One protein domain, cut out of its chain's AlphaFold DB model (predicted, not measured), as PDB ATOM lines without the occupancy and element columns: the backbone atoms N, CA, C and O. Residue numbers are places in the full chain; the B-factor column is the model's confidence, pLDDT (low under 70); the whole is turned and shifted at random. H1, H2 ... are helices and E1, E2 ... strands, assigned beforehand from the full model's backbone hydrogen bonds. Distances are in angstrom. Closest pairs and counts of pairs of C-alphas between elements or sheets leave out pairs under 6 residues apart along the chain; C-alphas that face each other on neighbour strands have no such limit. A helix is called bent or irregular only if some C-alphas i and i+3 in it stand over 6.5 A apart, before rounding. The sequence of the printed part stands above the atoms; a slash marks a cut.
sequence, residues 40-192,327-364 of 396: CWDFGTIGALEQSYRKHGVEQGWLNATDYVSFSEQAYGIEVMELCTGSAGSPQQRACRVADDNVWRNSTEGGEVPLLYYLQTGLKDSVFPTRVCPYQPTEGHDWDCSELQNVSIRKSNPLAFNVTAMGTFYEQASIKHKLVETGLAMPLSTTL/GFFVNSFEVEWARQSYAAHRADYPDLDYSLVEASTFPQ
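What this domain is: This is residues 40 to 192 and 327 to 364 of the 396 residues of an uncharacterized protein of Aphanomyces invadans (UniProt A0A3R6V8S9). One long helix, H1, runs through the middle of the domain and over one face of a narrow three-stranded sheet, E2 E4 E3, with a second helix, H7, over the same face at the outside of the domain. H2 packs on the beginning of H1, with the short helices H3, H4 and H5 gathered about it, while the later part of H1 has the small two-stranded sheet E1 E5 near it, with H9 beside E1 and H8 farther out. The 191 printed residues have nine named helices and five named strands, in the order H1 E1 H2 H3 H4 H5 H6 E2 H7 E3 E4 H8 H9 E5, and both sheets are antiparallel. The class is mixed, helices and strands, and residues 124 to 150, with no named element, make a wide loop. The whole is compact, with a radius of gyration of the C-alphas of 16.5 A and spans of 46 by 41 by 30 A.

How they stand to each other: H1, residues 40 to 60, comes near E1, residues 67 to 69, where the C-alphas of Arg 54 and Tyr 68 are the closest, 6.1 A apart. E1 is the antiparallel neighbour of E5, residues 361 to 363, with N 68 and O 362 within hydrogen-bond range at 3.0 A. H2, residues 73 to 84, is the hub and touches three helices. With its residues 73 to 77 alone it touches H1; the closest C-alphas are those of Asp 42 and Glu 73, 5.7 A, at a steep tilt of 67 degrees, only just short of about perpendicular, opposite ways. It touches H3, residues 91 to 95, with residues 83 to 84 alone, closest at the C-alphas of Cys 84 and Gln 93, 4.5 A. H4, residues 115 to 118, and H5, residues 120 to 123, only graze the larger sheet; H2 and H5 only just touch, with 3 pairs of C-alphas within 8 A, the closest Leu 83 and Gly 122 at 7.2 A. H6, residues 151 to 156, touches no helix and is not on that sheet. In the larger sheet E4, residues 328 to 337, is the inner strand. Its residues 330 to 337 pair with E2, residues 161 to 169, where N 164 and O 334 are 2.8 A apart; its residues 328 to 330 pair with E3, residues 188 to 190, where N 189 and O 329 are 2.8 A apart. E2 bends by 59 degrees at residue 164. H1 is on this sheet, over E4, at a height of 5.7 A, and runs slantwise to the strands, only just, at 32 degrees to E4 on the local plane. H7, residues 172 to 182, is on the same face at a height of 9.7 A over E2 and E4, along the strands at 8 degrees to E4 on the local plane, and these make two layers, a helix on one face of a sheet. H1 and H7 are apart. E2, H7 and E3 form a split strand-helix-strand unit, two strands running the same way with E4 between them, and its crossover is right-handed. H8, residues 343 to 348, is close to but not clearly touching H9, residues 355 to 359, at the C-alphas of Ala 343 and Glu 358, 7.3 A. Every O i to N i+4 pair is within hydrogen-bond range in H1, H2, H3, H6, H7 and H9; H4 and H5 are too short for one, and H8 has 0 of 2, with 2 of 3 O i to N i+3 pairs within range.

Where its parts are: H1 begins at C-alpha 40, (38.840, 29.307, -16.423), and measures 30.1 A from first to last C-alpha. H2 measures 16.2 A, E2 22.9 A, H7 15.4 A and E4 28.3 A. H8 is irregular, with C-alphas 344 and 347 8.0 A apart. E4 ends at C-alpha 337, (35.863, 38.807, -37.644), and E5 at C-alpha 363, (52.334, 46.470, -27.198).

The domain as a whole: The C-alphas farthest apart are those of Gly 327 and Pro 350, 48.4 A. Residues 193 to 326 are not printed, and C-alphas 192 and 327 are 10.7 A apart across the cut. The links from H3 to H4 and from H5 to H6 are long. The mean pLDDT of the printed part is 91.9, and residues 99, 191 to 192 and 327 are under 70.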
ATOM      1  N   CYS A  40      37.901  29.822 -15.405       88.50
ATOM      2  CA  CYS A  40      38.840  29.307 -16.423       88.50
ATOM      3  C   CYS A  40      38.238  29.149 -17.834       88.50
ATOM      4  O   CYS A  40      38.946  29.252 -18.839       88.50
ATOM      5  N   TRP A  41      36.934  28.892 -17.917       92.50
ATOM      6  CA  TRP A  41      36.187  28.733 -19.155       92.50
ATOM      7  C   TRP A  41      36.042  30.043 -19.946       92.50
ATOM      8  O   TRP A  41      36.141  30.014 -21.178       92.50
ATOM      9  N   ASP A  42      35.857  31.187 -19.279       94.94
ATOM     10  CA  ASP A  42      35.795  32.488 -19.945       94.94
ATOM     11  C   ASP A  42      37.195  32.951 -20.371       94.94
ATOM     12  O   ASP A  42      37.366  33.314 -21.534       94.94
ATOM     13  N   PHE A  43      38.220  32.780 -19.530       94.56
ATOM     14  CA  PHE A  43      39.628  33.017 -19.878       94.56
ATOM     15  C   PHE A  43      40.070  32.171 -21.073       94.56
ATOM     16  O   PHE A  43      40.692  32.677 -22.009       94.56
ATOM     17  N   GLY A  44      39.731  30.878 -21.075       93.25
ATOM     18  CA  GLY A  44      40.019  29.988 -22.197       93.25
ATOM     19  C   GLY A  44      39.346  30.468 -23.483       93.25
ATOM     20  O   GLY A  44      39.976  30.514 -24.541       93.25
ATOM     21  N   THR A  45      38.084  30.887 -23.387       96.62
ATOM     22  CA  THR A  45      37.319  31.402 -24.527       96.62
ATOM     23  C   THR A  45      37.886  32.720 -25.055       96.62
ATOM     24  O   THR A  45      38.146  32.840 -26.254       96.62
ATOM     25  N   ILE A  46      38.130  33.691 -24.173       97.75
ATOM     26  CA  ILE A  46      38.696  34.993 -24.522       97.75
ATOM     27  C   ILE A  46      40.098  34.839 -25.104       97.75
ATOM     28  O   ILE A  46      40.366  35.422 -26.149       97.75
ATOM     29  N   GLY A  47      40.956  33.993 -24.531       95.38
ATOM     30  CA  GLY A  47      42.291  33.739 -25.076       95.38
ATOM     31  C   GLY A  47      42.259  33.189 -26.509       95.38
ATOM     32  O   GLY A  47      43.058  33.598 -27.357       95.38
ATOM     33  N   ALA A  48      41.304  32.309 -26.831       95.81
ATOM     34  CA  ALA A  48      41.118  31.828 -28.202       95.81
ATOM     35  C   ALA A  48      40.604  32.927 -29.149       95.81
ATOM     36  O   ALA A  48      41.068  33.027 -30.290       95.81
ATOM     37  N   LEU A  49      39.677  33.769 -28.685       98.06
ATOM     38  CA  LEU A  49      39.137  34.884 -29.464       98.06
ATOM     39  C   LEU A  49      40.183  35.977 -29.707       98.06
ATOM     40  O   LEU A  49      40.320  36.431 -30.840       98.06
ATOM     41  N   GLU A  50      40.966  36.356 -28.700       97.75
ATOM     42  CA  GLU A  50      42.069  37.313 -28.826       97.75
ATOM     43  C   GLU A  50      43.133  36.820 -29.814       97.75
ATOM     44  O   GLU A  50      43.555  37.570 -30.698       97.75
ATOM     45  N   GLN A  51      43.533  35.544 -29.726       96.19
ATOM     46  CA  GLN A  51      44.491  34.963 -30.671       96.19
ATOM     47  C   GLN A  51      43.943  34.968 -32.101       96.19
ATOM     48  O   GLN A  51      44.668  35.321 -33.035       96.19
ATOM     49  N   SER A  52      42.667  34.610 -32.280       97.62
ATOM     50  CA  SER A  52      41.995  34.644 -33.581       97.62
ATOM     51  C   SER A  52      41.904  36.068 -34.143       97.62
ATOM     52  O   SER A  52      42.240  36.286 -35.310       97.62
ATOM     53  N   TYR A  53      41.513  37.041 -33.311       98.38
ATOM     54  CA  TYR A  53      41.435  38.459 -33.666       98.38
ATOM     55  C   TYR A  53      42.798  38.980 -34.112       98.38
ATOM     56  O   TYR A  53      42.941  39.543 -35.196       98.38
ATOM     57  N   ARG A  54      43.836  38.736 -33.307       97.38
ATOM     58  CA  ARG A  54      45.185  39.192 -33.625       97.38
ATOM     59  C   ARG A  54      45.713  38.538 -34.895       97.38
ATOM     60  O   ARG A  54      46.256  39.238 -35.744       97.38
ATOM     61  N   LYS A  55      45.541  37.223 -35.047       96.50
ATOM     62  CA  LYS A  55      45.936  36.500 -36.262       96.50
ATOM     63  C   LYS A  55      45.300  37.129 -37.499       96.50
ATOM     64  O   LYS A  55      46.017  37.518 -38.416       96.50
ATOM     65  N   HIS A  56      43.977  37.290 -37.491       97.81
ATOM     66  CA  HIS A  56      43.249  37.862 -38.617       97.81
ATOM     67  C   HIS A  56      43.673  39.311 -38.896       97.81
ATOM     68  O   HIS A  56      44.008  39.649 -40.029       97.81
ATOM     69  N   GLY A  57      43.728  40.159 -37.865       98.00
ATOM     70  CA  GLY A  57      44.141  41.555 -37.994       98.00
ATOM     71  C   GLY A  57      45.543  41.718 -38.573       98.00
ATOM     72  O   GLY A  57      45.739  42.545 -39.462       98.00
ATOM     73  N   VAL A  58      46.508  40.913 -38.124       96.88
ATOM     74  CA  VAL A  58      47.889  40.963 -38.625       96.88
ATOM     75  C   VAL A  58      47.982  40.439 -40.059       96.88
ATOM     76  O   VAL A  58      48.621  41.076 -40.895       96.88
ATOM     77  N   GLU A  59      47.314  39.328 -40.385       96.12
ATOM     78  CA  GLU A  59      47.299  38.758 -41.742       96.12
ATOM     79  C   GLU A  59      46.665  39.705 -42.775       96.12
ATOM     80  O   GLU A  59      47.114  39.761 -43.920       96.12
ATOM     81  N   GLN A  60      45.649  40.476 -42.373       97.69
ATOM     82  CA  GLN A  60      45.011  41.484 -43.226       97.69
ATOM     83  C   GLN A  60      45.739  42.841 -43.236       97.69
ATOM     84  O   GLN A  60      45.394  43.720 -44.030       97.69
ATOM     85  N   GLY A  61      46.723  43.045 -42.352       97.44
ATOM     86  CA  GLY A  61      47.385  44.338 -42.154       97.44
ATOM     87  C   GLY A  61      46.499  45.399 -41.484       97.44
ATOM     88  O   GLY A  61      46.720  46.592 -41.675       97.44
ATOM     89  N   TRP A  62      45.472  44.981 -40.739       97.88
ATOM     90  CA  TRP A  62      44.541  45.848 -39.999       97.88
ATOM     91  C   TRP A  62      44.929  46.048 -38.531       97.88
ATOM     92  O   TRP A  62      44.407  46.949 -37.878       97.88
ATOM     93  N   LEU A  63      45.839  45.220 -38.021       97.25
ATOM     94  CA  LEU A  63      46.461  45.346 -36.708       97.25
ATOM     95  C   LEU A  63      47.978  45.227 -36.877       97.25
ATOM     96  O   LEU A  63      48.460  44.404 -37.658       97.25
ATOM     97  N   ASN A  64      48.736  46.049 -36.156       95.38
ATOM     98  CA  ASN A  64      50.191  45.973 -36.172       95.38
ATOM     99  C   ASN A  64      50.659  44.639 -35.558       95.38
ATOM    100  O   ASN A  64      50.129  44.179 -34.551       95.38
ATOM    101  N   ALA A  65      51.682  44.021 -36.150       92.19
ATOM    102  CA  ALA A  65      52.227  42.750 -35.682       92.19
ATOM    103  C   ALA A  65      52.802  42.829 -34.258       92.19
ATOM    104  O   ALA A  65      52.868  41.804 -33.580       92.19
ATOM    105  N   THR A  66      53.204  44.015 -33.803       92.31
ATOM    106  CA  THR A  66      53.697  44.250 -32.438       92.31
ATOM    107  C   THR A  66      52.599  44.583 -31.445       92.31
ATOM    108  O   THR A  66      52.935  44.873 -30.309       92.31
ATOM    109  N   ASP A  67      51.326  44.561 -31.835       94.56
ATOM    110  CA  ASP A  67      50.227  44.980 -30.972       94.56
ATOM    111  C   ASP A  67      49.245  43.818 -30.768       94.56
ATOM    112  O   ASP A  67      49.159  42.877 -31.573       94.56
ATOM    113  N   TYR A  68      48.488  43.888 -29.678       95.94
ATOM    114  CA  TYR A  68      47.333  43.036 -29.419       95.94
ATOM    115  C   TYR A  68      46.223  43.844 -28.756       95.94
ATOM    116  O   TYR A  68      46.488  44.827 -28.070       95.94
ATOM    117  N   VAL A  69      44.976  43.428 -28.959       97.56
ATOM    118  CA  VAL A  69      43.825  43.996 -28.252       97.56
ATOM    119  C   VAL A  69      43.425  43.014 -27.168       97.56
ATOM    120  O   VAL A  69      43.165  41.852 -27.475       97.56
ATOM    121  N   SER A  70      43.383  43.474 -25.920       97.50
ATOM    122  CA  SER A  70      42.889  42.654 -24.820       97.50
ATOM    123  C   SER A  70      41.379  42.816 -24.657       97.50
ATOM    124  O   SER A  70      40.859  43.935 -24.603       97.50
ATOM    125  N   PHE A  71      40.675  41.697 -24.559       98.25
ATOM    126  CA  PHE A  71      39.248  41.615 -24.293       98.25
ATOM    127  C   PHE A  71      38.973  41.380 -22.805       98.25
ATOM    128  O   PHE A  71      39.866  41.028 -22.035       98.25
ATOM    129  N   SER A  72      37.736  41.640 -22.395       97.88
ATOM    130  CA  SER A  72      37.278  41.502 -21.015       97.88
ATOM    131  C   SER A  72      36.620  40.143 -20.768       97.88
ATOM    132  O   SER A  72      35.527  39.873 -21.272       97.88
ATOM    133  N   GLU A  73      37.247  39.328 -19.923       97.50
ATOM    134  CA  GLU A  73      36.658  38.117 -19.342       97.50
ATOM    135  C   GLU A  73      35.418  38.442 -18.506       97.50
ATOM    136  O   GLU A  73      34.386  37.795 -18.653       97.50
ATOM    137  N   GLN A  74      35.484  39.502 -17.693       97.44
ATOM    138  CA  GLN A  74      34.378  39.919 -16.826       97.44
ATOM    139  C   GLN A  74      33.124  40.280 -17.630       97.44
ATOM    140  O   GLN A  74      32.025  39.838 -17.300       97.44
ATOM    141  N   ALA A  75      33.280  41.052 -18.710       97.44
ATOM    142  CA  ALA A  75      32.171  41.404 -19.589       97.44
ATOM    143  C   ALA A  75      31.601  40.166 -20.286       97.44
ATOM    144  O   ALA A  75      30.386  39.996 -20.335       97.44
ATOM    145  N   TYR A  76      32.467  39.283 -20.791       97.56
ATOM    146  CA  TYR A  76      32.034  38.055 -21.451       97.56
ATOM    147  C   TYR A  76      31.264  37.127 -20.500       97.56
ATOM    148  O   TYR A  76      30.194  36.637 -20.860       97.56
ATOM    149  N   GLY A  77      31.752  36.944 -19.269       96.25
ATOM    150  CA  GLY A  77      31.061  36.183 -18.229       96.25
ATOM    151  C   GLY A  77      29.660  36.733 -17.940       96.25
ATOM    152  O   GLY A  77      28.699  35.964 -17.897       96.25
ATOM    153  N   ILE A  78      29.513  38.060 -17.837       95.88
ATOM    154  CA  ILE A  78      28.212  38.727 -17.651       95.88
ATOM    155  C   ILE A  78      27.273  38.471 -18.833       95.88
ATOM    156  O   ILE A  78      26.130  38.074 -18.626       95.88
ATOM    157  N   GLU A  79      27.743  38.643 -20.068       95.19
ATOM    158  CA  GLU A  79      26.935  38.430 -21.278       95.19
ATOM    159  C   GLU A  79      26.444  36.980 -21.389       95.19
ATOM    160  O   GLU A  79      25.283  36.716 -21.714       95.19
ATOM    161  N   VAL A  80      27.304  36.016 -21.052       95.12
ATOM    162  CA  VAL A  80      26.921  34.604 -20.992       95.12
ATOM    163  C   VAL A  80      25.897  34.370 -19.877       95.12
ATOM    164  O   VAL A  80      24.868  33.738 -20.130       95.12
ATOM    165  N   MET A  81      26.110  34.906 -18.670       93.56
ATOM    166  CA  MET A  81      25.137  34.795 -17.578       93.56
ATOM    167  C   MET A  81      23.777  35.407 -17.944       93.56
ATOM    168  O   MET A  81      22.750  34.790 -17.662       93.56
ATOM    169  N   GLU A  82      23.732  36.566 -18.606       91.81
ATOM    170  CA  GLU A  82      22.489  37.196 -19.083       91.81
ATOM    171  C   GLU A  82      21.721  36.276 -20.047       91.81
ATOM    172  O   GLU A  82      20.502  36.111 -19.930       91.81
ATOM    173  N   LEU A  83      22.425  35.605 -20.964       91.44
ATOM    174  CA  LEU A  83      21.819  34.640 -21.887       91.44
ATOM    175  C   LEU A  83      21.353  33.361 -21.171       91.44
ATOM    176  O   LEU A  83      20.313  32.792 -21.521       91.44
ATOM    177  N   CYS A  84      22.097  32.916 -20.158       90.50
ATOM    178  CA  CYS A  84      21.838  31.679 -19.421       90.50
ATOM    179  C   CYS A  84      20.773  31.814 -18.317       90.50
ATOM    180  O   CYS A  84      20.113  30.828 -17.987       90.50
ATOM    181  N   THR A  85      20.560  33.012 -17.769       86.50
ATOM    182  CA  THR A  85      19.565  33.294 -16.710       86.50
ATOM    183  C   THR A  85      18.191  33.704 -17.255       86.50
ATOM    184  O   THR A  85      17.269  33.990 -16.489       86.50
ATOM    185  N   GLY A  86      18.017  33.672 -18.582       79.06
ATOM    186  CA  GLY A  86      16.752  33.940 -19.264       79.06
ATOM    187  C   GLY A  86      15.603  32.974 -18.920       79.06
ATOM    188  O   GLY A  86      15.685  32.123 -18.033       79.06
ATOM    189  N   SER A  87      14.488  33.095 -19.650       80.62
ATOM    190  CA  SER A  87      13.249  32.357 -19.354       80.62
ATOM    191  C   SER A  87      13.449  30.842 -19.229       80.62
ATOM    192  O   SER A  87      14.158  30.204 -20.013       80.62
ATOM    193  N   ALA A  88      12.783  30.254 -18.230       76.81
ATOM    194  CA  ALA A  88      12.897  28.833 -17.940       76.81
ATOM    195  C   ALA A  88      12.530  27.975 -19.165       76.81
ATOM    196  O   ALA A  88      11.410  28.041 -19.668       76.81
ATOM    197  N   GLY A  89      13.473  27.158 -19.638       74.62
ATOM    198  CA  GLY A  89      13.290  26.278 -20.796       74.62
ATOM    199  C   GLY A  89      13.579  26.907 -22.164       74.62
ATOM    200  O   GLY A  89      13.348  26.239 -23.178       74.62
ATOM    201  N   SER A  90      14.102  28.139 -22.225       81.25
ATOM    202  CA  SER A  90      14.624  28.715 -23.470       81.25
ATOM    203  C   SER A  90      15.763  27.851 -24.049       81.25
ATOM    204  O   SER A  90      16.448  27.141 -23.302       81.25
ATOM    205  N   PRO A  91      15.985  27.856 -25.378       81.88
ATOM    206  CA  PRO A  91      17.130  27.171 -25.979       81.88
ATOM    207  C   PRO A  91      18.473  27.567 -25.349       81.88
ATOM    208  O   PRO A  91      19.291  26.687 -25.102       81.88
ATOM    209  N   GLN A  92      18.651  28.851 -25.026       83.00
ATOM    210  CA  GLN A  92      19.853  29.402 -24.398       83.00
ATOM    211  C   GLN A  92      20.040  28.833 -22.993       83.00
ATOM    212  O   GLN A  92      21.069  28.231 -22.708       83.00
ATOM    213  N   GLN A  93      19.007  28.898 -22.148       81.56
ATOM    214  CA  GLN A  93      19.095  28.337 -20.802       81.56
ATOM    215  C   GLN A  93      19.354  26.825 -20.840       81.56
ATOM    216  O   GLN A  93      20.096  26.308 -20.012       81.56
ATOM    217  N   ARG A  94      18.765  26.087 -21.793       84.12
ATOM    218  CA  ARG A  94      19.045  24.650 -21.943       84.12
ATOM    219  C   ARG A  94      20.497  24.371 -22.320       84.12
ATOM    220  O   ARG A  94      21.035  23.391 -21.823       84.12
ATOM    221  N   ALA A  95      21.108  25.209 -23.155       84.00
ATOM    222  CA  ALA A  95      22.519  25.077 -23.511       84.00
ATOM    223  C   ALA A  95      23.449  25.281 -22.305       84.00
ATOM    224  O   ALA A  95      24.486  24.637 -22.236       84.00
ATOM    225  N   CYS A  96      23.048  26.110 -21.336       86.44
ATOM    226  CA  CYS A  96      23.846  26.402 -20.144       86.44
ATOM    227  C   CYS A  96      23.644  25.428 -18.975       86.44
ATOM    228  O   CYS A  96      24.277  25.584 -17.936       86.44
ATOM    229  N   ARG A  97      22.735  24.449 -19.086       83.19
ATOM    230  CA  ARG A  97      22.464  23.471 -18.017       83.19
ATOM    231  C   ARG A  97      23.439  22.302 -18.092       83.19
ATOM    232  O   ARG A  97      23.049  21.180 -18.422       83.19
ATOM    233  N   VAL A  98      24.691  22.582 -17.774       79.31
ATOM    234  CA  VAL A  98      25.721  21.566 -17.570       79.31
ATOM    235  C   VAL A  98      25.754  21.200 -16.084       79.31
ATOM    236  O   VAL A  98      25.398  22.006 -15.221       79.31
ATOM    237  N   ALA A  99      26.050  19.934 -15.786       68.56
ATOM    238  CA  ALA A  99      26.205  19.491 -14.405       68.56
ATOM    239  C   ALA A  99      27.433  20.173 -13.783       68.56
ATOM    240  O   ALA A  99      28.419  20.376 -14.474       68.56
ATOM    241  N   ASP A 100      27.349  20.516 -12.499       70.88
ATOM    242  CA  ASP A 100      28.404  21.177 -11.710       70.88
ATOM    243  C   ASP A 100      28.755  22.638 -12.085       70.88
ATOM    244  O   ASP A 100      29.401  23.316 -11.290       70.88
ATOM    245  N   ASP A 101      28.211  23.178 -13.181       82.06
ATOM    246  CA  ASP A 101      28.304  24.604 -13.543       82.06
ATOM    247  C   ASP A 101      27.313  25.494 -12.773       82.06
ATOM    248  O   ASP A 101      26.173  25.088 -12.494       82.06
ATOM    249  N   ASN A 102      27.692  26.758 -12.523       84.75
ATOM    250  CA  ASN A 102      26.812  27.760 -11.901       84.75
ATOM    251  C   ASN A 102      26.440  28.945 -12.807       84.75
ATOM    252  O   ASN A 102      25.660  29.794 -12.369       84.75
ATOM    253  N   VAL A 103      26.843  28.955 -14.087       88.44
ATOM    254  CA  VAL A 103      26.437  29.996 -15.066       88.44
ATOM    255  C   VAL A 103      24.918  30.193 -15.114       88.44
ATOM    256  O   VAL A 103      24.403  31.309 -15.030       88.44
ATOM    257  N   TRP A 104      24.157  29.098 -15.172       84.25
ATOM    258  CA  TRP A 104      22.688  29.132 -15.166       84.25
ATOM    259  C   TRP A 104      22.079  29.472 -13.790       84.25
ATOM    260  O   TRP A 104      20.866  29.671 -13.685       84.25
ATOM    261  N   ARG A 105      22.907  29.538 -12.741       86.31
ATOM    262  CA  ARG A 105      22.573  29.948 -11.369       86.31
ATOM    263  C   ARG A 105      23.078  31.354 -11.039       86.31
ATOM    264  O   ARG A 105      23.217  31.676  -9.862       86.31
ATOM    265  N   ASN A 106      23.280  32.198 -12.053       89.44
ATOM    266  CA  ASN A 106      23.618  33.612 -11.875       89.44
ATOM    267  C   ASN A 106      25.012  33.841 -11.249       89.44
ATOM    268  O   ASN A 106      25.200  34.821 -10.529       89.44
ATOM    269  N   SER A 107      25.961  32.940 -11.516       91.19
ATOM    270  CA  SER A 107      27.365  33.041 -11.103       91.19
ATOM    271  C   SER A 107      28.286  32.549 -12.219       91.19
ATOM    272  O   SER A 107      27.933  31.646 -12.962       91.19
ATOM    273  N   THR A 108      29.476  33.123 -12.333       91.31
ATOM    274  CA  THR A 108      30.523  32.713 -13.283       91.31
ATOM    275  C   THR A 108      31.345  31.512 -12.801       91.31
ATOM    276  O   THR A 108      32.171  30.997 -13.557       91.31
ATOM    277  N   GLU A 109      31.108  31.049 -11.569       87.06
ATOM    278  CA  GLU A 109      31.801  29.921 -10.945       87.06
ATOM    279  C   GLU A 109      31.423  28.588 -11.608       87.06
ATOM    280  O   GLU A 109      30.358  28.021 -11.350       87.06
ATOM    281  N   GLY A 110      32.314  28.059 -12.446       82.19
ATOM    282  CA  GLY A 110      32.071  26.842 -13.216       82.19
ATOM    283  C   GLY A 110      31.214  27.121 -14.451       82.19
ATOM    284  O   GLY A 110      30.063  27.557 -14.343       82.19
ATOM    285  N   GLY A 111      31.801  26.861 -15.616       87.88
ATOM    286  CA  GLY A 111      31.236  27.078 -16.940       87.88
ATOM    287  C   GLY A 111      32.027  26.313 -18.002       87.88
ATOM    288  O   GLY A 111      33.065  25.714 -17.718       87.88
ATOM    289  N   GLU A 112      31.559  26.372 -19.248       89.75
ATOM    290  CA  GLU A 112      32.073  25.533 -20.331       89.75
ATOM    291  C   GLU A 112      32.433  26.353 -21.573       89.75
ATOM    292  O   GLU A 112      31.614  27.094 -22.118       89.75
ATOM    293  N   VAL A 113      33.648  26.162 -22.095       93.19
ATOM    294  CA  VAL A 113      34.128  26.815 -23.329       93.19
ATOM    295  C   VAL A 113      33.179  26.609 -24.532       93.19
ATOM    296  O   VAL A 113      32.934  27.565 -25.277       93.19
ATOM    297  N   PRO A 114      32.579  25.417 -24.755       92.94
ATOM    298  CA  PRO A 114      31.585  25.217 -25.813       92.94
ATOM    299  C   PRO A 114      30.366  26.153 -25.781       92.94
ATOM    300  O   PRO A 114      29.675  26.261 -26.801       92.94
ATOM    301  N   LEU A 115      30.090  26.848 -24.667       93.50
ATOM    302  CA  LEU A 115      29.011  27.840 -24.593       93.50
ATOM    303  C   LEU A 115      29.149  28.921 -25.667       93.50
ATOM    304  O   LEU A 115      28.126  29.358 -26.193       93.50
ATOM    305  N   LEU A 116      30.374  29.271 -26.081       95.31
ATOM    306  CA  LEU A 116      30.605  30.200 -27.187       95.31
ATOM    307  C   LEU A 116      29.851  29.785 -28.462       95.31
ATOM    308  O   LEU A 116      29.199  30.615 -29.090       95.31
ATOM    309  N   TYR A 117      29.908  28.503 -28.834       94.75
ATOM    310  CA  TYR A 117      29.243  27.995 -30.038       94.75
ATOM    311  C   TYR A 117      27.728  27.893 -29.849       94.75
ATOM    312  O   TYR A 117      26.955  28.288 -30.722       94.75
ATOM    313  N   TYR A 118      27.273  27.396 -28.697       92.38
ATOM    314  CA  TYR A 118      25.838  27.227 -28.447       92.38
ATOM    315  C   TYR A 118      25.090  28.553 -28.271       92.38
ATOM    316  O   TYR A 118      23.899  28.632 -28.582       92.38
ATOM    317  N   LEU A 119      25.786  29.595 -27.817       93.19
ATOM    318  CA  LEU A 119      25.251  30.939 -27.619       93.19
ATOM    319  C   LEU A 119      25.714  31.928 -28.700       93.19
ATOM    320  O   LEU A 119      25.421  33.117 -28.592       93.19
ATOM    321  N   GLN A 120      26.364  31.459 -29.772       92.56
ATOM    322  CA  GLN A 120      27.009  32.295 -30.799       92.56
ATOM    323  C   GLN A 120      26.114  33.411 -31.361       92.56
ATOM    324  O   GLN A 120      26.577  34.516 -31.622       92.56
ATOM    325  N   THR A 121      24.809  33.161 -31.521       88.88
ATOM    326  CA  THR A 121      23.865  34.165 -32.038       88.88
ATOM    327  C   THR A 121      23.654  35.328 -31.071       88.88
ATOM    328  O   THR A 121      23.412  36.443 -31.522       88.88
ATOM    329  N   GLY A 122      23.713  35.061 -29.764       90.06
ATOM    330  CA  GLY A 122      23.648  36.086 -28.728       90.06
ATOM    331  C   GLY A 122      25.002  36.739 -28.469       90.06
ATOM    332  O   GLY A 122      25.034  37.920 -28.172       90.06
ATOM    333  N   LEU A 123      26.101  35.994 -28.640       94.50
ATOM    334  CA  LEU A 123      27.443  36.443 -28.258       94.50
ATOM    335  C   LEU A 123      28.244  37.153 -29.358       94.50
ATOM    336  O   LEU A 123      29.293  37.720 -29.067       94.50
ATOM    337  N   LYS A 124      27.778  37.127 -30.611       94.69
ATOM    338  CA  LYS A 124      28.495  37.672 -31.783       94.69
ATOM    339  C   LYS A 124      28.947  39.134 -31.659       94.69
ATOM    340  O   LYS A 124      29.919  39.508 -32.306       94.69
ATOM    341  N   ASP A 125      28.256  39.928 -30.838       94.69
ATOM    342  CA  ASP A 125      28.520  41.354 -30.596       94.69
ATOM    343  C   ASP A 125      28.821  41.629 -29.093       94.69
ATOM    344  O   ASP A 125      28.847  42.778 -28.652       94.69
ATOM    345  N   SER A 126      29.038  40.569 -28.298       93.12
ATOM    346  CA  SER A 126      29.127  40.593 -26.823       93.12
ATOM    347  C   SER A 126      30.543  40.354 -26.283       93.12
ATOM    348  O   SER A 126      30.725  39.929 -25.144       93.12
ATOM    349  N   VAL A 127      31.567  40.601 -27.097       96.69
ATOM    350  CA  VAL A 127      32.954  40.668 -26.621       96.69
ATOM    351  C   VAL A 127      33.352  42.128 -26.559       96.69
ATOM    352  O   VAL A 127      33.178  42.865 -27.527       96.69
ATOM    353  N   PHE A 128      33.884  42.540 -25.415       97.81
ATOM    354  CA  PHE A 128      34.219  43.931 -25.141       97.81
ATOM    355  C   PHE A 128      35.715  44.088 -24.871       97.81
ATOM    356  O   PHE A 128      36.338  43.171 -24.329       97.81
ATOM    357  N   PRO A 129      36.306  45.249 -25.200       97.50
ATOM    358  CA  PRO A 129      37.670  45.573 -24.792       97.50
ATOM    359  C   PRO A 129      37.843  45.518 -23.264       97.50
ATOM    360  O   PRO A 129      36.929  45.881 -22.525       97.50
ATOM    361  N   THR A 130      39.023  45.122 -22.774       96.50
ATOM    362  CA  THR A 130      39.296  44.978 -21.326       96.50
ATOM    363  C   THR A 130      39.002  46.257 -20.532       96.50
ATOM    364  O   THR A 130      38.500  46.206 -19.412       96.50
ATOM    365  N   ARG A 131      39.211  47.436 -21.139       95.56
ATOM    366  CA  ARG A 131      38.931  48.739 -20.512       95.56
ATOM    367  C   ARG A 131      37.450  49.024 -20.270       95.56
ATOM    368  O   ARG A 131      37.162  49.903 -19.470       95.56
ATOM    369  N   VAL A 132      36.532  48.318 -20.936       96.06
ATOM    370  CA  VAL A 132      35.094  48.415 -20.632       96.06
ATOM    371  C   VAL A 132      34.810  47.848 -19.253       96.06
ATOM    372  O   VAL A 132      33.971  48.367 -18.531       96.06
ATOM    373  N   CYS A 133      35.491  46.757 -18.912       96.00
ATOM    374  CA  CYS A 133      35.180  45.978 -17.734       96.00
ATOM    375  C   CYS A 133      36.422  45.212 -17.267       96.00
ATOM    376  O   CYS A 133      36.633  44.064 -17.672       96.00
ATOM    377  N   PRO A 134      37.296  45.838 -16.467       95.25
ATOM    378  CA  PRO A 134      38.453  45.149 -15.914       95.25
ATOM    379  C   PRO A 134      38.027  43.943 -15.067       95.25
ATOM    380  O   PRO A 134      37.010  43.990 -14.372       95.25
ATOM    381  N   TYR A 135      38.816  42.871 -15.120       95.94
ATOM    382  CA  TYR A 135      38.525  41.645 -14.382       95.94
ATOM    383  C   TYR A 135      38.559  41.856 -12.864       95.94
ATOM    384  O   TYR A 135      39.473  42.500 -12.346       95.94
ATOM    385  N   GLN A 136      37.575  41.293 -12.156       95.00
ATOM    386  CA  GLN A 136      37.537  41.288 -10.694       95.00
ATOM    387  C   GLN A 136      38.090  39.954 -10.169       95.00
ATOM    388  O   GLN A 136      37.472  38.917 -10.385       95.00
ATOM    389  N   PRO A 137      39.235  39.923  -9.473       86.69
ATOM    390  CA  PRO A 137      39.858  38.661  -9.062       86.69
ATOM    391  C   PRO A 137      39.167  37.992  -7.862       86.69
ATOM    392  O   PRO A 137      39.496  36.861  -7.513       86.69
ATOM    393  N   THR A 138      38.231  38.681  -7.208       85.44
ATOM    394  CA  THR A 138      37.566  38.236  -5.979       85.44
ATOM    395  C   THR A 138      36.188  37.640  -6.247       85.44
ATOM    396  O   THR A 138      35.401  38.180  -7.025       85.44
ATOM    397  N   GLU A 139      35.876  36.532  -5.573       83.62
ATOM    398  CA  GLU A 139      34.551  35.901  -5.610       83.62
ATOM    399  C   GLU A 139      33.434  36.871  -5.177       83.62
ATOM    400  O   GLU A 139      33.651  37.776  -4.368       83.62
ATOM    401  N   GLY A 140      32.219  36.669  -5.698       86.31
ATOM    402  CA  GLY A 140      31.042  37.490  -5.379       86.31
ATOM    403  C   GLY A 140      30.909  38.777  -6.201       86.31
ATOM    404  O   GLY A 140      29.920  39.491  -6.054       86.31
ATOM    405  N   HIS A 141      31.867  39.044  -7.090       93.00
ATOM    406  CA  HIS A 141      31.873  40.180  -8.015       93.00
ATOM    407  C   HIS A 141      31.503  39.764  -9.453       93.00
ATOM    408  O   HIS A 141      31.942  40.368 -10.429       93.00
ATOM    409  N   ASP A 142      30.689  38.713  -9.611       93.44
ATOM    410  CA  ASP A 142      30.290  38.157 -10.913       93.44
ATOM    411  C   ASP A 142      29.617  39.188 -11.840       93.44
ATOM    412  O   ASP A 142      29.776  39.129 -13.055       93.44
ATOM    413  N   TRP A 143      28.883  40.147 -11.270       94.31
ATOM    414  CA  TRP A 143      28.079  41.140 -11.999       94.31
ATOM    415  C   TRP A 143      28.698  42.539 -12.041       94.31
ATOM    416  O   TRP A 143      28.071  43.482 -12.533       94.31
ATOM    417  N   ASP A 144      29.916  42.692 -11.530       95.25
ATOM    418  CA  ASP A 144      30.546  43.999 -11.376       95.25
ATOM    419  C   ASP A 144      31.043  44.523 -12.720       95.25
ATOM    420  O   ASP A 144      32.133  44.202 -13.189       95.25
ATOM    421  N   CYS A 145      30.188  45.326 -13.353       95.06
ATOM    422  CA  CYS A 145      30.476  46.009 -14.604       95.06
ATOM    423  C   CYS A 145      29.461  47.127 -14.865       95.06
ATOM    424  O   CYS A 145      28.429  46.928 -15.516       95.06
ATOM    425  N   SER A 146      29.713  48.319 -14.328       92.88
ATOM    426  CA  SER A 146      28.747  49.423 -14.415       92.88
ATOM    427  C   SER A 146      28.544  49.920 -15.854       92.88
ATOM    428  O   SER A 146      27.455  50.341 -16.242       92.88
ATOM    429  N   GLU A 147      29.581  49.797 -16.670       92.19
ATOM    430  CA  GLU A 147      29.687  50.260 -18.042       92.19
ATOM    431  C   GLU A 147      28.756  49.476 -18.970       92.19
ATOM    432  O   GLU A 147      28.135  50.065 -19.855       92.19
ATOM    433  N   LEU A 148      28.573  48.172 -18.727       91.25
ATOM    434  CA  LEU A 148      27.655  47.335 -19.506       91.25
ATOM    435  C   LEU A 148      26.177  47.648 -19.256       91.25
ATOM    436  O   LEU A 148      25.337  47.277 -20.082       91.25
ATOM    437  N   GLN A 149      25.846  48.357 -18.171       88.50
ATOM    438  CA  GLN A 149      24.494  48.885 -17.950       88.50
ATOM    439  C   GLN A 149      24.187  50.062 -18.886       88.50
ATOM    440  O   GLN A 149      23.023  50.405 -19.115       88.50
ATOM    441  N   ASN A 150      25.218  50.686 -19.462       91.69
ATOM    442  CA  ASN A 150      25.041  51.749 -20.430       91.69
ATOM    443  C   ASN A 150      24.798  51.174 -21.834       91.69
ATOM    444  O   ASN A 150      25.706  50.711 -22.525       91.69
ATOM    445  N   VAL A 151      23.555  51.298 -22.303       90.19
ATOM    446  CA  VAL A 151      23.129  50.865 -23.642       90.19
ATOM    447  C   VAL A 151      23.969  51.494 -24.762       90.19
ATOM    448  O   VAL A 151      24.098  50.884 -25.824       90.19
ATOM    449  N   SER A 152      24.543  52.689 -24.564       91.69
ATOM    450  CA  SER A 152      25.405  53.294 -25.583       91.69
ATOM    451  C   SER A 152      26.666  52.466 -25.812       91.69
ATOM    452  O   SER A 152      26.995  52.238 -26.966       91.69
ATOM    453  N   ILE A 153      27.296  51.948 -24.748       92.56
ATOM    454  CA  ILE A 153      28.515  51.127 -24.830       92.56
ATOM    455  C   ILE A 153      28.256  49.857 -25.641       92.56
ATOM    456  O   ILE A 153      29.019  49.537 -26.547       92.56
ATOM    457  N   ARG A 154      27.135  49.168 -25.381       93.31
ATOM    458  CA  ARG A 154      26.749  47.972 -26.147       93.31
ATOM    459  C   ARG A 154      26.482  48.282 -27.621       93.31
ATOM    460  O   ARG A 154      26.858  47.508 -28.489       93.31
ATOM    461  N   LYS A 155      25.842  49.419 -27.918       93.56
ATOM    462  CA  LYS A 155      25.506  49.811 -29.299       93.56
ATOM    463  C   LYS A 155      26.700  50.308 -30.105       93.56
ATOM    464  O   LYS A 155      26.704  50.125 -31.316       93.56
ATOM    465  N   SER A 156      27.655  50.971 -29.458       95.19
ATOM    466  CA  SER A 156      28.837  51.526 -30.116       95.19
ATOM    467  C   SER A 156      30.027  50.568 -30.110       95.19
ATOM    468  O   SER A 156      31.072  50.938 -30.635       95.19
ATOM    469  N   ASN A 157      29.898  49.364 -29.538       96.94
ATOM    470  CA  ASN A 157      30.960  48.361 -29.533       96.94
ATOM    471  C   ASN A 157      31.319  47.948 -30.975       96.94
ATOM    472  O   ASN A 157      30.458  47.427 -31.686       96.94
ATOM    473  N   PRO A 158      32.569  48.148 -31.426       97.62
ATOM    474  CA  PRO A 158      32.963  47.768 -32.775       97.62
ATOM    475  C   PRO A 158      33.244  46.270 -32.926       97.62
ATOM    476  O   PRO A 158      33.240  45.767 -34.049       97.62
ATOM    477  N   LEU A 159      33.512  45.556 -31.827       98.25
ATOM    478  CA  LEU A 159      33.907  44.152 -31.862       98.25
ATOM    479  C   LEU A 159      32.717  43.254 -32.218       98.25
ATOM    480  O   LEU A 159      31.803  43.061 -31.422       98.25
ATOM    481  N   ALA A 160      32.777  42.670 -33.412       97.88
ATOM    482  CA  ALA A 160      31.808  41.704 -33.908       97.88
ATOM    483  C   ALA A 160      32.491  40.523 -34.614       97.88
ATOM    484  O   ALA A 160      33.477  40.690 -35.351       97.88
ATOM    485  N   PHE A 161      31.949  39.323 -34.416       98.00
ATOM    486  CA  PHE A 161      32.452  38.090 -35.015       98.00
ATOM    487  C   PHE A 161      31.352  37.043 -35.196       98.00
ATOM    488  O   PHE A 161      30.332  37.064 -34.520       98.00
ATOM    489  N   ASN A 162      31.586  36.082 -36.084       98.00
ATOM    490  CA  ASN A 162      30.757  34.889 -36.213       98.00
ATOM    491  C   ASN A 162      31.598  33.644 -35.956       98.00
ATOM    492  O   ASN A 162      32.686  33.502 -36.509       98.00
ATOM    493  N   VAL A 163      31.060  32.711 -35.175       96.88
ATOM    494  CA  VAL A 163      31.606  31.355 -35.090       96.88
ATOM    495  C   VAL A 163      30.998  30.543 -36.230       96.88
ATOM    496  O   VAL A 163      29.781  30.389 -36.317       96.88
ATOM    497  N   THR A 164      31.828  30.066 -37.152       95.69
ATOM    498  CA  THR A 164      31.374  29.333 -38.346       95.69
ATOM    499  C   THR A 164      31.429  27.825 -38.151       95.69
ATOM    500  O   THR A 164      30.605  27.098 -38.710       95.69
ATOM    501  N   ALA A 165      32.354  27.349 -37.318       95.81
ATOM    502  CA  ALA A 165      32.454  25.950 -36.932       95.81
ATOM    503  C   ALA A 165      33.085  25.789 -35.543       95.81
ATOM    504  O   ALA A 165      33.910  26.596 -35.112       95.81
ATOM    505  N   MET A 166      32.729  24.693 -34.870       95.56
ATOM    506  CA  MET A 166      33.398  24.216 -33.662       95.56
ATOM    507  C   MET A 166      33.753  22.735 -33.820       95.56
ATOM    508  O   MET A 166      32.931  21.941 -34.280       95.56
ATOM    509  N   GLY A 167      34.961  22.357 -33.410       95.44
ATOM    510  CA  GLY A 167      35.383  20.962 -33.277       95.44
ATOM    511  C   GLY A 167      35.885  20.662 -31.868       95.44
ATOM    512  O   GLY A 167      36.560  21.497 -31.272       95.44
ATOM    513  N   THR A 168      35.595  19.466 -31.356       94.44
ATOM    514  CA  THR A 168      36.110  18.980 -30.065       94.44
ATOM    515  C   THR A 168      36.994  17.764 -30.300       94.44
ATOM    516  O   THR A 168      36.580  16.816 -30.969       94.44
ATOM    517  N   PHE A 169      38.209  17.787 -29.755       91.38
ATOM    518  CA  PHE A 169      39.223  16.760 -29.990       91.38
ATOM    519  C   PHE A 169      39.743  16.212 -28.664       91.38
ATOM    520  O   PHE A 169      40.116  16.976 -27.781       91.38
ATOM    521  N   TYR A 170      39.789  14.884 -28.552       86.31
ATOM    522  CA  TYR A 170      40.150  14.165 -27.320       86.31
ATOM    523  C   TYR A 170      41.502  13.445 -27.426       86.31
ATOM    524  O   TYR A 170      42.140  13.130 -26.427       86.31
ATOM    525  N   GLU A 171      41.953  13.147 -28.646       83.56
ATOM    526  CA  GLU A 171      43.140  12.326 -28.876       83.56
ATOM    527  C   GLU A 171      44.339  13.201 -29.234       83.56
ATOM    528  O   GLU A 171      44.271  14.033 -30.136       83.56
ATOM    529  N   GLN A 172      45.493  12.952 -28.612       81.62
ATOM    530  CA  GLN A 172      46.713  13.727 -28.859       81.62
ATOM    531  C   GLN A 172      47.066  13.846 -30.357       81.62
ATOM    532  O   GLN A 172      47.552  14.887 -30.796       81.62
ATOM    533  N   ALA A 173      46.837  12.794 -31.150       84.69
ATOM    534  CA  ALA A 173      47.121  12.802 -32.583       84.69
ATOM    535  C   ALA A 173      46.199  13.754 -33.365       84.69
ATOM    536  O   ALA A 173      46.692  14.530 -34.186       84.69
ATOM    537  N   SER A 174      44.889  13.735 -33.093       89.25
ATOM    538  CA  SER A 174      43.923  14.613 -33.765       89.25
ATOM    539  C   SER A 174      44.069  16.064 -33.312       89.25
ATOM    540  O   SER A 174      44.024  16.965 -34.147       89.25
ATOM    541  N   ILE A 175      44.383  16.284 -32.033       88.31
ATOM    542  CA  ILE A 175      44.726  17.600 -31.480       88.31
ATOM    543  C   ILE A 175      45.941  18.183 -32.199       88.31
ATOM    544  O   ILE A 175      45.878  19.299 -32.703       88.31
ATOM    545  N   LYS A 176      47.038  17.419 -32.310       87.69
ATOM    546  CA  LYS A 176      48.244  17.864 -33.028       87.69
ATOM    547  C   LYS A 176      47.958  18.173 -34.494       87.69
ATOM    548  O   LYS A 176      48.457  19.172 -35.003       87.69
ATOM    549  N   HIS A 177      47.170  17.330 -35.162       90.88
ATOM    550  CA  HIS A 177      46.785  17.563 -36.550       90.88
ATOM    551  C   HIS A 177      46.006  18.871 -36.690       90.88
ATOM    552  O   HIS A 177      46.419  19.724 -37.471       90.88
ATOM    553  N   LYS A 178      44.936  19.062 -35.905       92.12
ATOM    554  CA  LYS A 178      44.108  20.273 -35.972       92.12
ATOM    555  C   LYS A 178      44.915  21.523 -35.622       92.12
ATOM    556  O   LYS A 178      44.793  22.520 -36.321       92.12
ATOM    557  N   LEU A 179      45.789  21.454 -34.613       89.69
ATOM    558  CA  LEU A 179      46.654  22.565 -34.202       89.69
ATOM    559  C   LEU A 179      47.572  23.036 -35.343       89.69
ATOM    560  O   LEU A 179      47.705  24.236 -35.571       89.69
ATOM    561  N   VAL A 180      48.189  22.096 -36.067       90.56
ATOM    562  CA  VAL A 180      49.081  22.392 -37.204       90.56
ATOM    563  C   VAL A 180      48.294  22.838 -38.434       90.56
ATOM    564  O   VAL A 180      48.736  23.731 -39.150       90.56
ATOM    565  N   GLU A 181      47.135  22.228 -38.675       92.06
ATOM    566  CA  GLU A 181      46.250  22.545 -39.797       92.06
ATOM    567  C   GLU A 181      45.700  23.971 -39.708       92.06
ATOM    568  O   GLU A 181      45.724  24.700 -40.697       92.06
ATOM    569  N   THR A 182      45.206  24.376 -38.536       91.19
ATOM    570  CA  THR A 182      44.540  25.673 -38.378       91.19
ATOM    571  C   THR A 182      45.473  26.766 -37.884       91.19
ATOM    572  O   THR A 182      45.235  27.941 -38.167       91.19
ATOM    573  N   GLY A 183      46.519  26.418 -37.128       91.19
ATOM    574  CA  GLY A 183      47.349  27.393 -36.423       91.19
ATOM    575  C   GLY A 183      46.525  28.300 -35.504       91.19
ATOM    576  O   GLY A 183      46.782  29.506 -35.458       91.19
ATOM    577  N   LEU A 184      45.488  27.748 -34.870       92.56
ATOM    578  CA  LEU A 184      44.624  28.436 -33.909       92.56
ATOM    579  C   LEU A 184      44.942  27.977 -32.490       92.56
ATOM    580  O   LEU A 184      45.277  26.811 -32.266       92.56
ATOM    581  N   ALA A 185      44.809  28.890 -31.531       91.88
ATOM    582  CA  ALA A 185      44.782  28.513 -30.127       91.88
ATOM    583  C   ALA A 185      43.494  27.723 -29.854       91.88
ATOM    584  O   ALA A 185      42.414  28.098 -30.307       91.88
ATOM    585  N   MET A 186      43.621  26.605 -29.142       92.62
ATOM    586  CA  MET A 186      42.498  25.739 -28.789       92.62
ATOM    587  C   MET A 186      42.408  25.674 -27.265       92.62
ATOM    588  O   MET A 186      43.373  25.201 -26.654       92.62
ATOM    589  N   PRO A 187      41.310  26.140 -26.641       91.19
ATOM    590  CA  PRO A 187      41.150  26.041 -25.198       91.19
ATOM    591  C   PRO A 187      41.209  24.583 -24.753       91.19
ATOM    592  O   PRO A 187      40.672  23.702 -25.427       91.19
ATOM    593  N   LEU A 188      41.892  24.351 -23.636       85.75
ATOM    594  CA  LEU A 188      42.135  23.036 -23.059       85.75
ATOM    595  C   LEU A 188      41.221  22.833 -21.855       85.75
ATOM    596  O   LEU A 188      41.366  23.527 -20.853       85.75
ATOM    597  N   SER A 189      40.363  21.824 -21.927       83.94
ATOM    598  CA  SER A 189      39.571  21.361 -20.793       83.94
ATOM    599  C   SER A 189      40.205  20.107 -20.215       83.94
ATOM    600  O   SER A 189      40.404  19.097 -20.899       83.94
ATOM    601  N   THR A 190      40.550  20.171 -18.937       76.44
ATOM    602  CA  THR A 190      41.132  19.052 -18.204       76.44
ATOM    603  C   THR A 190      40.743  19.144 -16.741       76.44
ATOM    604  O   THR A 190      40.578  20.237 -16.200       76.44
ATOM    605  N   THR A 191      40.615  17.992 -16.090       67.88
ATOM    606  CA  THR A 191      40.481  17.936 -14.640       67.88
ATOM    607  C   THR A 191      41.789  18.411 -14.024       67.88
ATOM    608  O   THR A 191      42.782  17.679 -13.985       67.88
ATOM    609  N   LEU A 192      41.797  19.647 -13.541       59.22
ATOM    610  CA  LEU A 192      42.866  20.126 -12.688       59.22
ATOM    611  C   LEU A 192      42.585  19.631 -11.275       59.22
ATOM    612  O   LEU A 192      41.500  19.821 -10.728       59.22
ATOM    613  N   GLY A 327      41.344  11.950 -19.018       67.44
ATOM    614  CA  GLY A 327      41.815  12.625 -20.230       67.44
ATOM    615  C   GLY A 327      41.691  14.148 -20.204       67.44
ATOM    616  O   GLY A 327      41.389  14.770 -19.189       67.44
ATOM    617  N   PHE A 328      41.975  14.755 -21.350       78.06
ATOM    618  CA  PHE A 328      41.726  16.162 -21.639       78.06
ATOM    619  C   PHE A 328      41.083  16.254 -23.016       78.06
ATOM    620  O   PHE A 328      41.251  15.361 -23.852       78.06
ATOM    621  N   PHE A 329      40.371  17.340 -23.266       86.75
ATOM    622  CA  PHE A 329      39.899  17.669 -24.599       86.75
ATOM    623  C   PHE A 329      40.206  19.120 -24.912       86.75
ATOM    624  O   PHE A 329      40.474  19.925 -24.025       86.75
ATOM    625  N   VAL A 330      40.201  19.442 -26.196       90.38
ATOM    626  CA  VAL A 330      40.351  20.817 -26.657       90.38
ATOM    627  C   VAL A 330      39.211  21.185 -27.586       90.38
ATOM    628  O   VAL A 330      38.710  20.333 -28.332       90.38
ATOM    629  N   ASN A 331      38.834  22.457 -27.573       93.88
ATOM    630  CA  ASN A 331      37.879  23.015 -28.521       93.88
ATOM    631  C   ASN A 331      38.614  23.854 -29.572       93.88
ATOM    632  O   ASN A 331      39.487  24.651 -29.260       93.88
ATOM    633  N   SER A 332      38.265  23.675 -30.840       95.31
ATOM    634  CA  SER A 332      38.715  24.524 -31.942       95.31
ATOM    635  C   SER A 332      37.525  25.333 -32.423       95.31
ATOM    636  O   SER A 332      36.511  24.737 -32.781       95.31
ATOM    637  N   PHE A 333      37.676  26.652 -32.511       96.31
ATOM    638  CA  PHE A 333      36.661  27.548 -33.062       96.31
ATOM    639  C   PHE A 333      37.161  28.172 -34.356       96.31
ATOM    640  O   PHE A 333      38.250  28.738 -34.394       96.31
ATOM    641  N   GLU A 334      36.369  28.071 -35.416       95.94
ATOM    642  CA  GLU A 334      36.585  28.838 -36.639       95.94
ATOM    643  C   GLU A 334      35.773  30.127 -36.510       95.94
ATOM    644  O   GLU A 334      34.553  30.087 -36.337       95.94
ATOM    645  N   VAL A 335      36.475  31.260 -36.502       96.94
ATOM    646  CA  VAL A 335      35.909  32.579 -36.206       96.94
ATOM    647  C   VAL A 335      36.182  33.519 -37.368       96.94
ATOM    648  O   VAL A 335      37.322  33.662 -37.813       96.94
ATOM    649  N   GLU A 336      35.132  34.179 -37.836       97.56
ATOM    650  CA  GLU A 336      35.200  35.235 -38.837       97.56
ATOM    651  C   GLU A 336      34.952  36.587 -38.172       97.56
ATOM    652  O   GLU A 336      33.868  36.841 -37.645       97.56
ATOM    653  N   TRP A 337      35.955  37.462 -38.205       98.25
ATOM    654  CA  TRP A 337      35.863  38.807 -37.644       98.25
ATOM    655  C   TRP A 337      35.271  39.788 -38.650       98.25
ATOM    656  O   TRP A 337      35.665  39.821 -39.818       98.25
ATOM    657  N   ALA A 338      34.349  40.632 -38.189       98.06
ATOM    658  CA  ALA A 338      33.838  41.722 -39.003       98.06
ATOM    659  C   ALA A 338      34.933  42.770 -39.257       98.06
ATOM    660  O   ALA A 338      35.759  43.066 -38.393       98.06
ATOM    661  N   ARG A 339      34.902  43.401 -40.436       97.75
ATOM    662  CA  ARG A 339      35.824  44.495 -40.792       97.75
ATOM    663  C   ARG A 339      35.739  45.655 -39.793       97.75
ATOM    664  O   ARG A 339      36.763  46.240 -39.453       97.75
ATOM    665  N   GLN A 340      34.541  45.946 -39.285       97.50
ATOM    666  CA  GLN A 340      34.316  46.997 -38.290       97.50
ATOM    667  C   GLN A 340      35.047  46.759 -36.963       97.50
ATOM    668  O   GLN A 340      35.304  47.722 -36.253       97.50
ATOM    669  N   SER A 341      35.456  45.527 -36.656       98.25
ATOM    670  CA  SER A 341      36.119  45.178 -35.395       98.25
ATOM    671  C   SER A 341      37.533  45.748 -35.267       98.25
ATOM    672  O   SER A 341      38.124  45.669 -34.193       98.25
ATOM    673  N   TYR A 342      38.094  46.325 -36.335       98.25
ATOM    674  CA  TYR A 342      39.457  46.854 -36.361       98.25
ATOM    675  C   TYR A 342      39.457  48.373 -36.513       98.25
ATOM    676  O   TYR A 342      38.873  48.915 -37.452       98.25
ATOM    677  N   ALA A 343      40.200  49.059 -35.638       96.94
ATOM    678  CA  ALA A 343      40.331  50.519 -35.649       96.94
ATOM    679  C   ALA A 343      40.878  51.077 -36.975       96.94
ATOM    680  O   ALA A 343      40.574  52.214 -37.340       96.94
ATOM    681  N   ALA A 344      41.603  50.263 -37.753       97.19
ATOM    682  CA  ALA A 344      42.040  50.604 -39.108       97.19
ATOM    683  C   ALA A 344      40.887  51.020 -40.045       97.19
ATOM    684  O   ALA A 344      41.111  51.789 -40.978       97.19
ATOM    685  N   HIS A 345      39.656  50.562 -39.783       97.38
ATOM    686  CA  HIS A 345      38.470  50.861 -40.595       97.38
ATOM    687  C   HIS A 345      37.517  51.862 -39.941       97.38
ATOM    688  O   HIS A 345      36.398  52.032 -40.410       97.38
ATOM    689  N   ARG A 346      37.944  52.580 -38.895       96.44
ATOM    690  CA  ARG A 346      37.089  53.535 -38.162       96.44
ATOM    691  C   ARG A 346      36.410  54.594 -39.036       96.44
ATOM    692  O   ARG A 346      35.324  55.058 -38.713       96.44
ATOM    693  N   ALA A 347      37.039  54.982 -40.146       96.94
ATOM    694  CA  ALA A 347      36.468  55.949 -41.082       96.94
ATOM    695  C   ALA A 347      35.230  55.405 -41.822       96.94
ATOM    696  O   ALA A 347      34.368  56.191 -42.210       96.94
ATOM    697  N   ASP A 348      35.134  54.081 -41.984       97.62
ATOM    698  CA  ASP A 348      34.017  53.402 -42.649       97.62
ATOM    699  C   ASP A 348      32.811  53.220 -41.701       97.62
ATOM    700  O   ASP A 348      31.691  53.005 -42.164       97.62
ATOM    701  N   TYR A 349      33.022  53.330 -40.380       97.19
ATOM    702  CA  TYR A 349      32.024  53.052 -39.339       97.19
ATOM    703  C   TYR A 349      31.965  54.170 -38.276       97.19
ATOM    704  O   TYR A 349      32.324  53.948 -37.120       97.19
ATOM    705  N   PRO A 350      31.505  55.383 -38.639       95.31
ATOM    706  CA  PRO A 350      31.546  56.556 -37.758       95.31
ATOM    707  C   PRO A 350      30.626  56.467 -36.530       95.31
ATOM    708  O   PRO A 350      30.801  57.238 -35.590       95.31
ATOM    709  N   ASP A 351      29.655  55.551 -36.537       95.44
ATOM    710  CA  ASP A 351      28.709  55.346 -35.432       95.44
ATOM    711  C   ASP A 351      29.269  54.442 -34.313       95.44
ATOM    712  O   ASP A 351      28.634  54.288 -33.269       95.44
ATOM    713  N   LEU A 352      30.441  53.831 -34.526       96.94
ATOM    714  CA  LEU A 352      31.097  52.939 -33.568       96.94
ATOM    715  C   LEU A 352      32.201  53.673 -32.802       96.94
ATOM    716  O   LEU A 352      32.875  54.561 -33.329       96.94
ATOM    717  N   ASP A 353      32.405  53.274 -31.549       95.06
ATOM    718  CA  ASP A 353      33.398  53.865 -30.662       95.06
ATOM    719  C   ASP A 353      34.636  52.972 -30.553       95.06
ATOM    720  O   ASP A 353      34.643  51.929 -29.899       95.06
ATOM    721  N   TYR A 354      35.716  53.419 -31.184       97.44
ATOM    722  CA  TYR A 354      37.003  52.733 -31.164       97.44
ATOM    723  C   TYR A 354      37.886  53.135 -29.981       97.44
ATOM    724  O   TYR A 354      38.917  52.498 -29.774       97.44
ATOM    725  N   SER A 355      37.504  54.138 -29.181       96.00
ATOM    726  CA  SER A 355      38.349  54.652 -28.095       96.00
ATOM    727  C   SER A 355      38.691  53.575 -27.061       96.00
ATOM    728  O   SER A 355      39.829  53.496 -26.602       96.00
ATOM    729  N   LEU A 356      37.742  52.687 -26.748       94.38
ATOM    730  CA  LEU A 356      37.935  51.591 -25.794       94.38
ATOM    731  C   LEU A 356      38.748  50.433 -26.387       94.38
ATOM    732  O   LEU A 356      39.490  49.783 -25.649       94.38
ATOM    733  N   VAL A 357      38.662  50.203 -27.704       96.94
ATOM    734  CA  VAL A 357      39.542  49.259 -28.416       96.94
ATOM    735  C   VAL A 357      40.973  49.781 -28.400       96.94
ATOM    736  O   VAL A 357      41.875  49.062 -27.982       96.94
ATOM    737  N   GLU A 358      41.180  51.043 -28.783       97.06
ATOM    738  CA  GLU A 358      42.491  51.701 -28.789       97.06
ATOM    739  C   GLU A 358      43.098  51.725 -27.372       97.06
ATOM    740  O   GLU A 358      44.253  51.354 -27.190       97.06
ATOM    741  N   ALA A 359      42.308  52.043 -26.339       96.62
ATOM    742  CA  ALA A 359      42.756  52.032 -24.939       96.62
ATOM    743  C   ALA A 359      43.026  50.625 -24.365       96.62
ATOM    744  O   ALA A 359      43.670  50.494 -23.316       96.62
ATOM    745  N   SER A 360      42.507  49.587 -25.026       97.12
ATOM    746  CA  SER A 360      42.765  48.171 -24.730       97.12
ATOM    747  C   SER A 360      43.749  47.541 -25.718       97.12
ATOM    748  O   SER A 360      43.900  46.320 -25.727       97.12
ATOM    749  N   THR A 361      44.376  48.350 -26.577       97.50
ATOM    750  CA  THR A 361      45.437  47.913 -27.481       97.50
ATOM    751  C   THR A 361      46.771  48.119 -26.781       97.50
ATOM    752  O   THR A 361      47.104  49.230 -26.373       97.50
ATOM    753  N   PHE A 362      47.530  47.042 -26.640       95.06
ATOM    754  CA  PHE A 362      48.781  47.013 -25.897       95.06
ATOM    755  C   PHE A 362      49.928  46.551 -26.799       95.06
ATOM    756  O   PHE A 362      49.702  45.780 -27.742       95.06
ATOM    757  N   PRO A 363      51.164  47.007 -26.530       91.75
ATOM    758  CA  PRO A 363      52.334  46.470 -27.198       91.75
ATOM    759  C   PRO A 363      52.541  45.020 -26.762       91.75
ATOM    760  O   PRO A 363      52.598  44.702 -25.581       91.75
ATOM    761  N   GLN A 364      52.692  44.128 -27.728       83.19
ATOM    762  CA  GLN A 364      53.140  42.772 -27.499       83.19
ATOM    763  C   GLN A 364      54.655  42.704 -27.620       83.19
ATOM    764  O   GLN A 364      55.220  42.846 -28.712       83.19
TER     765      GLN A 364